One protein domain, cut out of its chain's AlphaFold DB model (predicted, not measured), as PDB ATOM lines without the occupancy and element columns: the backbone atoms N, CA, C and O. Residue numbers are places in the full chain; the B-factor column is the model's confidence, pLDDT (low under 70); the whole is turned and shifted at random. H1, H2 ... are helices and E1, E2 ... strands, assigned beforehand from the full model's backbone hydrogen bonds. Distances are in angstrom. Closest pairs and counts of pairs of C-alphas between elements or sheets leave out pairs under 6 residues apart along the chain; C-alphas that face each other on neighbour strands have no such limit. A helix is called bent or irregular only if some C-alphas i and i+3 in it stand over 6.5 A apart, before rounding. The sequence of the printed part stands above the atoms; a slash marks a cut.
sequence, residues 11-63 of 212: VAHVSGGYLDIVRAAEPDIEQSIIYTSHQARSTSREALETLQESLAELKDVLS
ATOM      1  N   VAL A  11     172.330  94.707 110.013       94.50
ATOM      2  CA  VAL A  11     172.705  95.647 108.943       94.50
ATOM      3  C   VAL A  11     173.992  96.375 109.336       94.50
ATOM      4  O   VAL A  11     173.985  97.283 110.167       94.50
ATOM      5  N   ALA A  12     175.110  95.981 108.733       95.19
ATOM      6  CA  ALA A  12     176.429  96.566 108.943       95.19
ATOM      7  C   ALA A  12     176.646  97.782 108.023       95.19
ATOM      8  O   ALA A  12     177.244  97.691 106.946       95.19
ATOM      9  N   HIS A  13     176.161  98.948 108.459       96.50
ATOM     10  CA  HIS A  13     176.378 100.229 107.778       96.50
ATOM     11  C   HIS A  13     177.599 100.972 108.341       96.50
ATOM     12  O   HIS A  13     177.490 102.019 108.982       96.50
ATOM     13  N   VAL A  14     178.779 100.385 108.154       94.88
ATOM     14  CA  VAL A  14     180.052 100.895 108.681       94.88
ATOM     15  C   VAL A  14     181.151 100.805 107.626       94.88
ATOM     16  O   VAL A  14     181.087  99.972 106.728       94.88
ATOM     17  N   SER A  15     182.167 101.661 107.733       93.81
ATOM     18  CA  SER A  15     183.284 101.744 106.781       93.81
ATOM     19  C   SER A  15     184.637 101.850 107.496       93.81
ATOM     20  O   SER A  15     184.700 102.106 108.703       93.81
ATOM     21  N   GLY A  16     185.729 101.638 106.753       91.31
ATOM     22  CA  GLY A  16     187.096 101.679 107.286       91.31
ATOM     23  C   GLY A  16     187.332 100.631 108.376       91.31
ATOM     24  O   GLY A  16     186.794  99.533 108.301       91.31
ATOM     25  N   GLY A  17     188.078 100.986 109.426       93.00
ATOM     26  CA  GLY A  17     188.424 100.043 110.498       93.00
ATOM     27  C   GLY A  17     187.223  99.405 111.210       93.00
ATOM     28  O   GLY A  17     187.332  98.290 111.706       93.00
ATOM     29  N   TYR A  18     186.050 100.051 111.225       93.12
ATOM     30  CA  TYR A  18     184.832  99.430 111.763       93.12
ATOM     31  C   TYR A  18     184.343  98.261 110.903       93.12
ATOM     32  O   TYR A  18     183.849  97.279 111.449       93.12
ATOM     33  N   LEU A  19     184.503  98.339 109.579       93.75
ATOM     34  CA  LEU A  19     184.196  97.222 108.685       93.75
ATOM     35  C   LEU A  19     185.134  96.043 108.948       93.75
ATOM     36  O   LEU A  19     184.676  94.905 108.990       93.75
ATOM     37  N   ASP A  20     186.420  96.320 109.165       93.94
ATOM     38  CA  ASP A  20     187.409  95.284 109.471       93.94
ATOM     39  C   ASP A  20     187.066  94.561 110.781       93.94
ATOM     40  O   ASP A  20     187.163  93.338 110.850       93.94
ATOM     41  N   ILE A  21     186.575  95.294 111.789       94.56
ATOM     42  CA  ILE A  21     186.084  94.714 113.048       94.56
ATOM     43  C   ILE A  21     184.875  93.803 112.807       94.56
ATOM     44  O   ILE A  21     184.849  92.691 113.330       94.56
ATOM     45  N   VAL A  22     183.884  94.242 112.018       94.19
ATOM     46  CA  VAL A  22     182.699  93.414 111.724       94.19
ATOM     47  C   VAL A  22     183.105  92.136 110.989       94.19
ATOM     48  O   VAL A  22     182.677  91.057 111.381       94.19
ATOM     49  N   ARG A  23     183.996  92.232 109.995       93.69
ATOM     50  CA  ARG A  23     184.507  91.073 109.245       93.69
ATOM     51  C   ARG A  23     185.319  90.113 110.103       93.69
ATOM     52  O   ARG A  23     185.237  88.905 109.913       93.69
ATOM     53  N   ALA A  24     186.106  90.636 111.038       95.31
ATOM     54  CA  ALA A  24     186.861  89.807 111.969       95.31
ATOM     55  C   ALA A  24     185.939  89.027 112.921       95.31
ATOM     56  O   ALA A  24     186.271  87.906 113.286       95.31
ATOM     57  N   ALA A  25     184.795  89.608 113.300       93.88
ATOM     58  CA  ALA A  25     183.800  88.974 114.165       93.88
ATOM     59  C   ALA A  25     182.791  88.088 113.411       93.88
ATOM     60  O   ALA A  25     182.128  87.269 114.037       93.88
ATOM     61  N   GLU A  26     182.664  88.234 112.088       94.06
ATOM     62  CA  GLU A  26     181.703  87.505 111.246       94.06
ATOM     63  C   GLU A  26     181.714  85.975 111.440       94.06
ATOM     64  O   GLU A  26     180.626  85.411 111.543       94.06
ATOM     65  N   PRO A  27     182.868  85.285 111.590       94.06
ATOM     66  CA  PRO A  27     182.881  83.840 111.845       94.06
ATOM     67  C   PRO A  27     182.190  83.416 113.151       94.06
ATOM     68  O   PRO A  27     181.755  82.271 113.260       94.06
ATOM     69  N   ASP A  28     182.085  84.325 114.126       91.62
ATOM     70  CA  ASP A  28     181.475  84.084 115.436       91.62
ATOM     71  C   ASP A  28     180.004  84.550 115.503       91.62
ATOM     72  O   ASP A  28     179.361  84.452 116.555       91.62
ATOM     73  N   ILE A  29     179.460  85.086 114.402       90.25
ATOM     74  CA  ILE A  29     178.098  85.622 114.320       90.25
ATOM     75  C   ILE A  29     177.198  84.614 113.593       90.25
ATOM     76  O   ILE A  29     177.369  84.331 112.413       90.25
ATOM     77  N   GLU A  30     176.193  84.090 114.301       91.31
ATOM     78  CA  GLU A  30     175.210  83.142 113.743       91.31
ATOM     79  C   GLU A  30     174.147  83.830 112.865       91.31
ATOM     80  O   GLU A  30     173.451  83.175 112.090       91.31
ATOM     81  N   GLN A  31     173.972  85.141 113.029       91.50
ATOM     82  CA  GLN A  31     172.994  85.954 112.313       91.50
ATOM     83  C   GLN A  31     173.449  86.295 110.891       91.50
ATOM     84  O   GLN A  31     174.630  86.514 110.634       91.50
ATOM     85  N   SER A  32     172.492  86.476 109.980       91.25
ATOM     86  CA  SER A  32     172.777  87.026 108.651       91.25
ATOM     87  C   SER A  32     173.230  88.486 108.745       91.25
ATOM     88  O   SER A  32     172.529  89.316 109.334       91.25
ATOM     89  N   ILE A  33     174.362  88.812 108.115       94.19
ATOM     90  CA  ILE A  33     174.909  90.174 108.049       94.19
ATOM     91  C   ILE A  33     174.729  90.746 106.639       94.19
ATOM     92  O   ILE A  33     175.159  90.153 105.653       94.19
ATOM     93  N   ILE A  34     174.121  91.930 106.546       94.44
ATOM     94  CA  ILE A  34     173.984  92.715 105.317       94.44
ATOM     95  C   ILE A  34     174.921  93.918 105.409       94.44
ATOM     96  O   ILE A  34     174.748  94.789 106.261       94.44
ATOM     97  N   TYR A  35     175.907  93.987 104.520       94.81
ATOM     98  CA  TYR A  35     176.831  95.115 104.425       94.81
ATOM     99  C   TYR A  35     176.296  96.158 103.444       94.81
ATOM    100  O   TYR A  35     176.021  95.819 102.301       94.81
ATOM    101  N   THR A  36     176.190  97.420 103.868       94.00
ATOM    102  CA  THR A  36     175.585  98.488 103.039       94.00
ATOM    103  C   THR A  36     176.530  99.644 102.714       94.00
ATOM    104  O   THR A  36     176.239 100.438 101.833       94.00
ATOM    105  N   SER A  37     177.675  99.768 103.400       87.56
ATOM    106  CA  SER A  37     178.715 100.749 103.029       87.56
ATOM    107  C   SER A  37     179.821 100.164 102.141       87.56
ATOM    108  O   SER A  37     180.505 100.913 101.448       87.56
ATOM    109  N   HIS A  38     180.016  98.839 102.168       78.38
ATOM    110  CA  HIS A  38     181.144  98.148 101.527       78.38
ATOM    111  C   HIS A  38     182.483  98.883 101.771       78.38
ATOM    112  O   HIS A  38     182.788  99.225 102.908       78.38
ATOM    113  N   GLN A  39     183.290  99.136 100.732       76.19
ATOM    114  CA  GLN A  39     184.547  99.897 100.843       76.19
ATOM    115  C   GLN A  39     184.359 101.424 100.750       76.19
ATOM    116  O   GLN A  39     185.324 102.172 100.915       76.19
ATOM    117  N   ALA A  40     183.143 101.905 100.476       79.19
ATOM    118  CA  ALA A  40     182.853 103.329 100.380       79.19
ATOM    119  C   ALA A  40     182.675 103.955 101.773       79.19
ATOM    120  O   ALA A  40     182.501 103.274 102.785       79.19
ATOM    121  N   ARG A  41     182.694 105.291 101.845       89.12
ATOM    122  CA  ARG A  41     182.327 105.992 103.085       89.12
ATOM    123  C   ARG A  41     180.853 105.731 103.379       89.12
ATOM    124  O   ARG A  41     180.027 105.842 102.475       89.12
ATOM    125  N   SER A  42     180.514 105.502 104.642       91.50
ATOM    126  CA  SER A  42     179.127 105.263 105.073       91.50
ATOM    127  C   SER A  42     178.176 106.413 104.721       91.50
ATOM    128  O   SER A  42     177.004 106.203 104.463       91.50
ATOM    129  N   THR A  43     178.687 107.639 104.616       93.31
ATOM    130  CA  THR A  43     177.894 108.810 104.209       93.31
ATOM    131  C   THR A  43     177.917 109.077 102.699       93.31
ATOM    132  O   THR A  43     177.521 110.160 102.269       93.31
ATOM    133  N   SER A  44     178.472 108.172 101.887       94.00
ATOM    134  CA  SER A  44     178.453 108.307 100.427       94.00
ATOM    135  C   SER A  44     177.044 108.078  99.888       94.00
ATOM    136  O   SER A  44     176.251 107.358 100.488       94.00
ATOM    137  N   ARG A  45     176.734 108.694  98.743       93.75
ATOM    138  CA  ARG A  45     175.421 108.552  98.106       93.75
ATOM    139  C   ARG A  45     175.076 107.082  97.845       93.75
ATOM    140  O   ARG A  45     173.999 106.655  98.226       93.75
ATOM    141  N   GLU A  46     176.023 106.339  97.280       92.75
ATOM    142  CA  GLU A  46     175.899 104.905  97.004       92.75
ATOM    143  C   GLU A  46     175.573 104.110  98.278       92.75
ATOM    144  O   GLU A  46     174.573 103.406  98.322       92.75
ATOM    145  N   ALA A  47     176.337 104.305  99.360       94.19
ATOM    146  CA  ALA A  47     176.097 103.602 100.624       94.19
ATOM    147  C   ALA A  47     174.725 103.923 101.243       94.19
ATOM    148  O   ALA A  47     174.102 103.063 101.866       94.19
ATOM    149  N   LEU A  48     174.264 105.169 101.111       95.56
ATOM    150  CA  LEU A  48     172.951 105.589 101.601       95.56
ATOM    151  C   LEU A  48     171.813 105.013 100.746       95.56
ATOM    152  O   LEU A  48     170.799 104.613 101.314       95.56
ATOM    153  N   GLU A  49     171.986 104.938  99.423       95.31
ATOM    154  CA  GLU A  49     171.042 104.288  98.503       95.31
ATOM    155  C   GLU A  49     170.923 102.788  98.838       95.31
ATOM    156  O   GLU A  49     169.822 102.317  99.118       95.31
ATOM    157  N   THR A  50     172.044 102.072  98.984       95.31
ATOM    158  CA  THR A  50     172.049 100.654  99.389       95.31
ATOM    159  C   THR A  50     171.432 100.431 100.772       95.31
ATOM    160  O   THR A  50     170.693  99.465 100.981       95.31
ATOM    161  N   LEU A  51     171.708 101.313 101.742       95.75
ATOM    162  CA  LEU A  51     171.084 101.241 103.065       95.75
ATOM    163  C   LEU A  51     169.567 101.410 102.972       95.75
ATOM    164  O   LEU A  51     168.832 100.660 103.612       95.75
ATOM    165  N   GLN A  52     169.100 102.391 102.201       94.94
ATOM    166  CA  GLN A  52     167.678 102.655 102.028       94.94
ATOM    167  C   GLN A  52     166.958 101.457 101.401       94.94
ATOM    168  O   GLN A  52     165.915 101.055 101.915       94.94
ATOM    169  N   GLU A  53     167.518 100.883 100.336       94.44
ATOM    170  CA  GLU A  53     166.978  99.694  99.665       94.44
ATOM    171  C   GLU A  53     166.907  98.504 100.629       94.44
ATOM    172  O   GLU A  53     165.832  97.943 100.841       94.44
ATOM    173  N   SER A  54     168.011  98.209 101.325       93.75
ATOM    174  CA  SER A  54     168.077  97.107 102.296       93.75
ATOM    175  C   SER A  54     167.051  97.264 103.424       93.75
ATOM    176  O   SER A  54     166.405  96.302 103.833       93.75
ATOM    177  N   LEU A  55     166.882  98.482 103.955       92.25
ATOM    178  CA  LEU A  55     165.905  98.745 105.013       92.25
ATOM    179  C   LEU A  55     164.457  98.660 104.508       92.25
ATOM    180  O   LEU A  55     163.587  98.250 105.277       92.25
ATOM    181  N   ALA A  56     164.186  99.037 103.255       90.81
ATOM    182  CA  ALA A  56     162.861  98.905 102.653       90.81
ATOM    183  C   ALA A  56     162.474  97.428 102.486       90.81
ATOM    184  O   ALA A  56     161.406  97.030 102.942       90.81
ATOM    185  N   GLU A  57     163.379  96.608 101.950       90.50
ATOM    186  CA  GLU A  57     163.166  95.163 101.818       90.50
ATOM    187  C   GLU A  57     162.942  94.491 103.178       90.50
ATOM    188  O   GLU A  57     161.989  93.731 103.363       90.50
ATOM    189  N   LEU A  58     163.781  94.806 104.172       89.94
ATOM    190  CA  LEU A  58     163.649  94.235 105.513       89.94
ATOM    191  C   LEU A  58     162.347  94.639 106.197       89.94
ATOM    192  O   LEU A  58     161.758  93.824 106.904       89.94
ATOM    193  N   LYS A  59     161.893  95.879 106.005       86.25
ATOM    194  CA  LYS A  59     160.620  96.345 106.559       86.25
ATOM    195  C   LYS A  59     159.455  95.497 106.050       86.25
ATOM    196  O   LYS A  59     158.594  95.135 106.852       86.25
ATOM    197  N   ASP A  60     159.455  95.169 104.761       82.75
ATOM    198  CA  ASP A  60     158.400  94.376 104.132       82.75
ATOM    199  C   ASP A  60     158.465  92.908 104.581       82.75
ATOM    200  O   ASP A  60     157.456  92.340 105.000       82.75
ATOM    201  N   VAL A  61     159.663  92.312 104.589       85.75
ATOM    202  CA  VAL A  61     159.873  90.911 104.998       85.75
ATOM    203  C   VAL A  61     159.553  90.690 106.477       85.75
ATOM    204  O   VAL A  61     158.906  89.707 106.836       85.75
ATOM    205  N   LEU A  62     160.005  91.593 107.348       82.75
ATOM    206  CA  LEU A  62     159.870  91.451 108.798       82.75
ATOM    207  C   LEU A  62     158.567  92.053 109.340       82.75
ATOM    208  O   LEU A  62     158.311  91.937 110.537       82.75
ATOM    209  N   SER A  63     157.748  92.684 108.487       81.12
ATOM    210  CA  SER A  63     156.487  93.334 108.876       81.12
ATOM    211  C   SER A  63     156.652  94.256 110.093       81.12
ATOM    212  O   SER A  63     155.837  94.241 111.017       81.12
TER     213      SER A  63
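What this domain is: This is residues 11 to 63 of the 212 residues of a protein of Thorarchaeota archaeon (strain OWC) (UniProt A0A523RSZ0). Two helices, H1 and H2, lie on opposite sides of a thin middle, where residues 11 to 12 pair parallel with residues 34 to 35 of the short strand E1. The printed part has 53 residues, in the order H1, E1, H2, and is mostly helix. It is flat, spanning 30 by 28 by 9 A, and only just compact, close to loose: the radius of gyration of the C-alphas is 11.7 A.

How they stand to each other: Look first at H1, residues 17 to 28, then E1, residues 33 to 35: their closest C-alphas, Glu 26 and Ile 33, are 8.0 A apart. E1 pairs with no named strand. Go on to H2, residues 45 to 62; the closest C-alphas of E1 and H2, Ile 34 and Ser 54, are 8.0 A apart. H1 and H2 are apart. Every O i to N i+4 pair is within hydrogen-bond range in H2, and 6 of 8 in H1.

Where its parts are: Find C-alpha 17 at (188.424, 100.043, 110.498); H1 runs 18.1 A from there and is irregular, with C-alphas 24 and 27 7.2 A apart. E1 measures 6.4 A. H2 runs 25.5 A to C-alpha 62 at (159.870, 91.451, 108.798).

The domain as a whole: The farthest C-alphas, Gly 17 and Ser 63, are 32.7 A apart. Residues 24 to 31, of which 24 to 28 belong to H1, stand free. The printed part has no cut; H1 to E1 is a tight link, E1 to H2 a short one. No printed residue is under 70 in pLDDT.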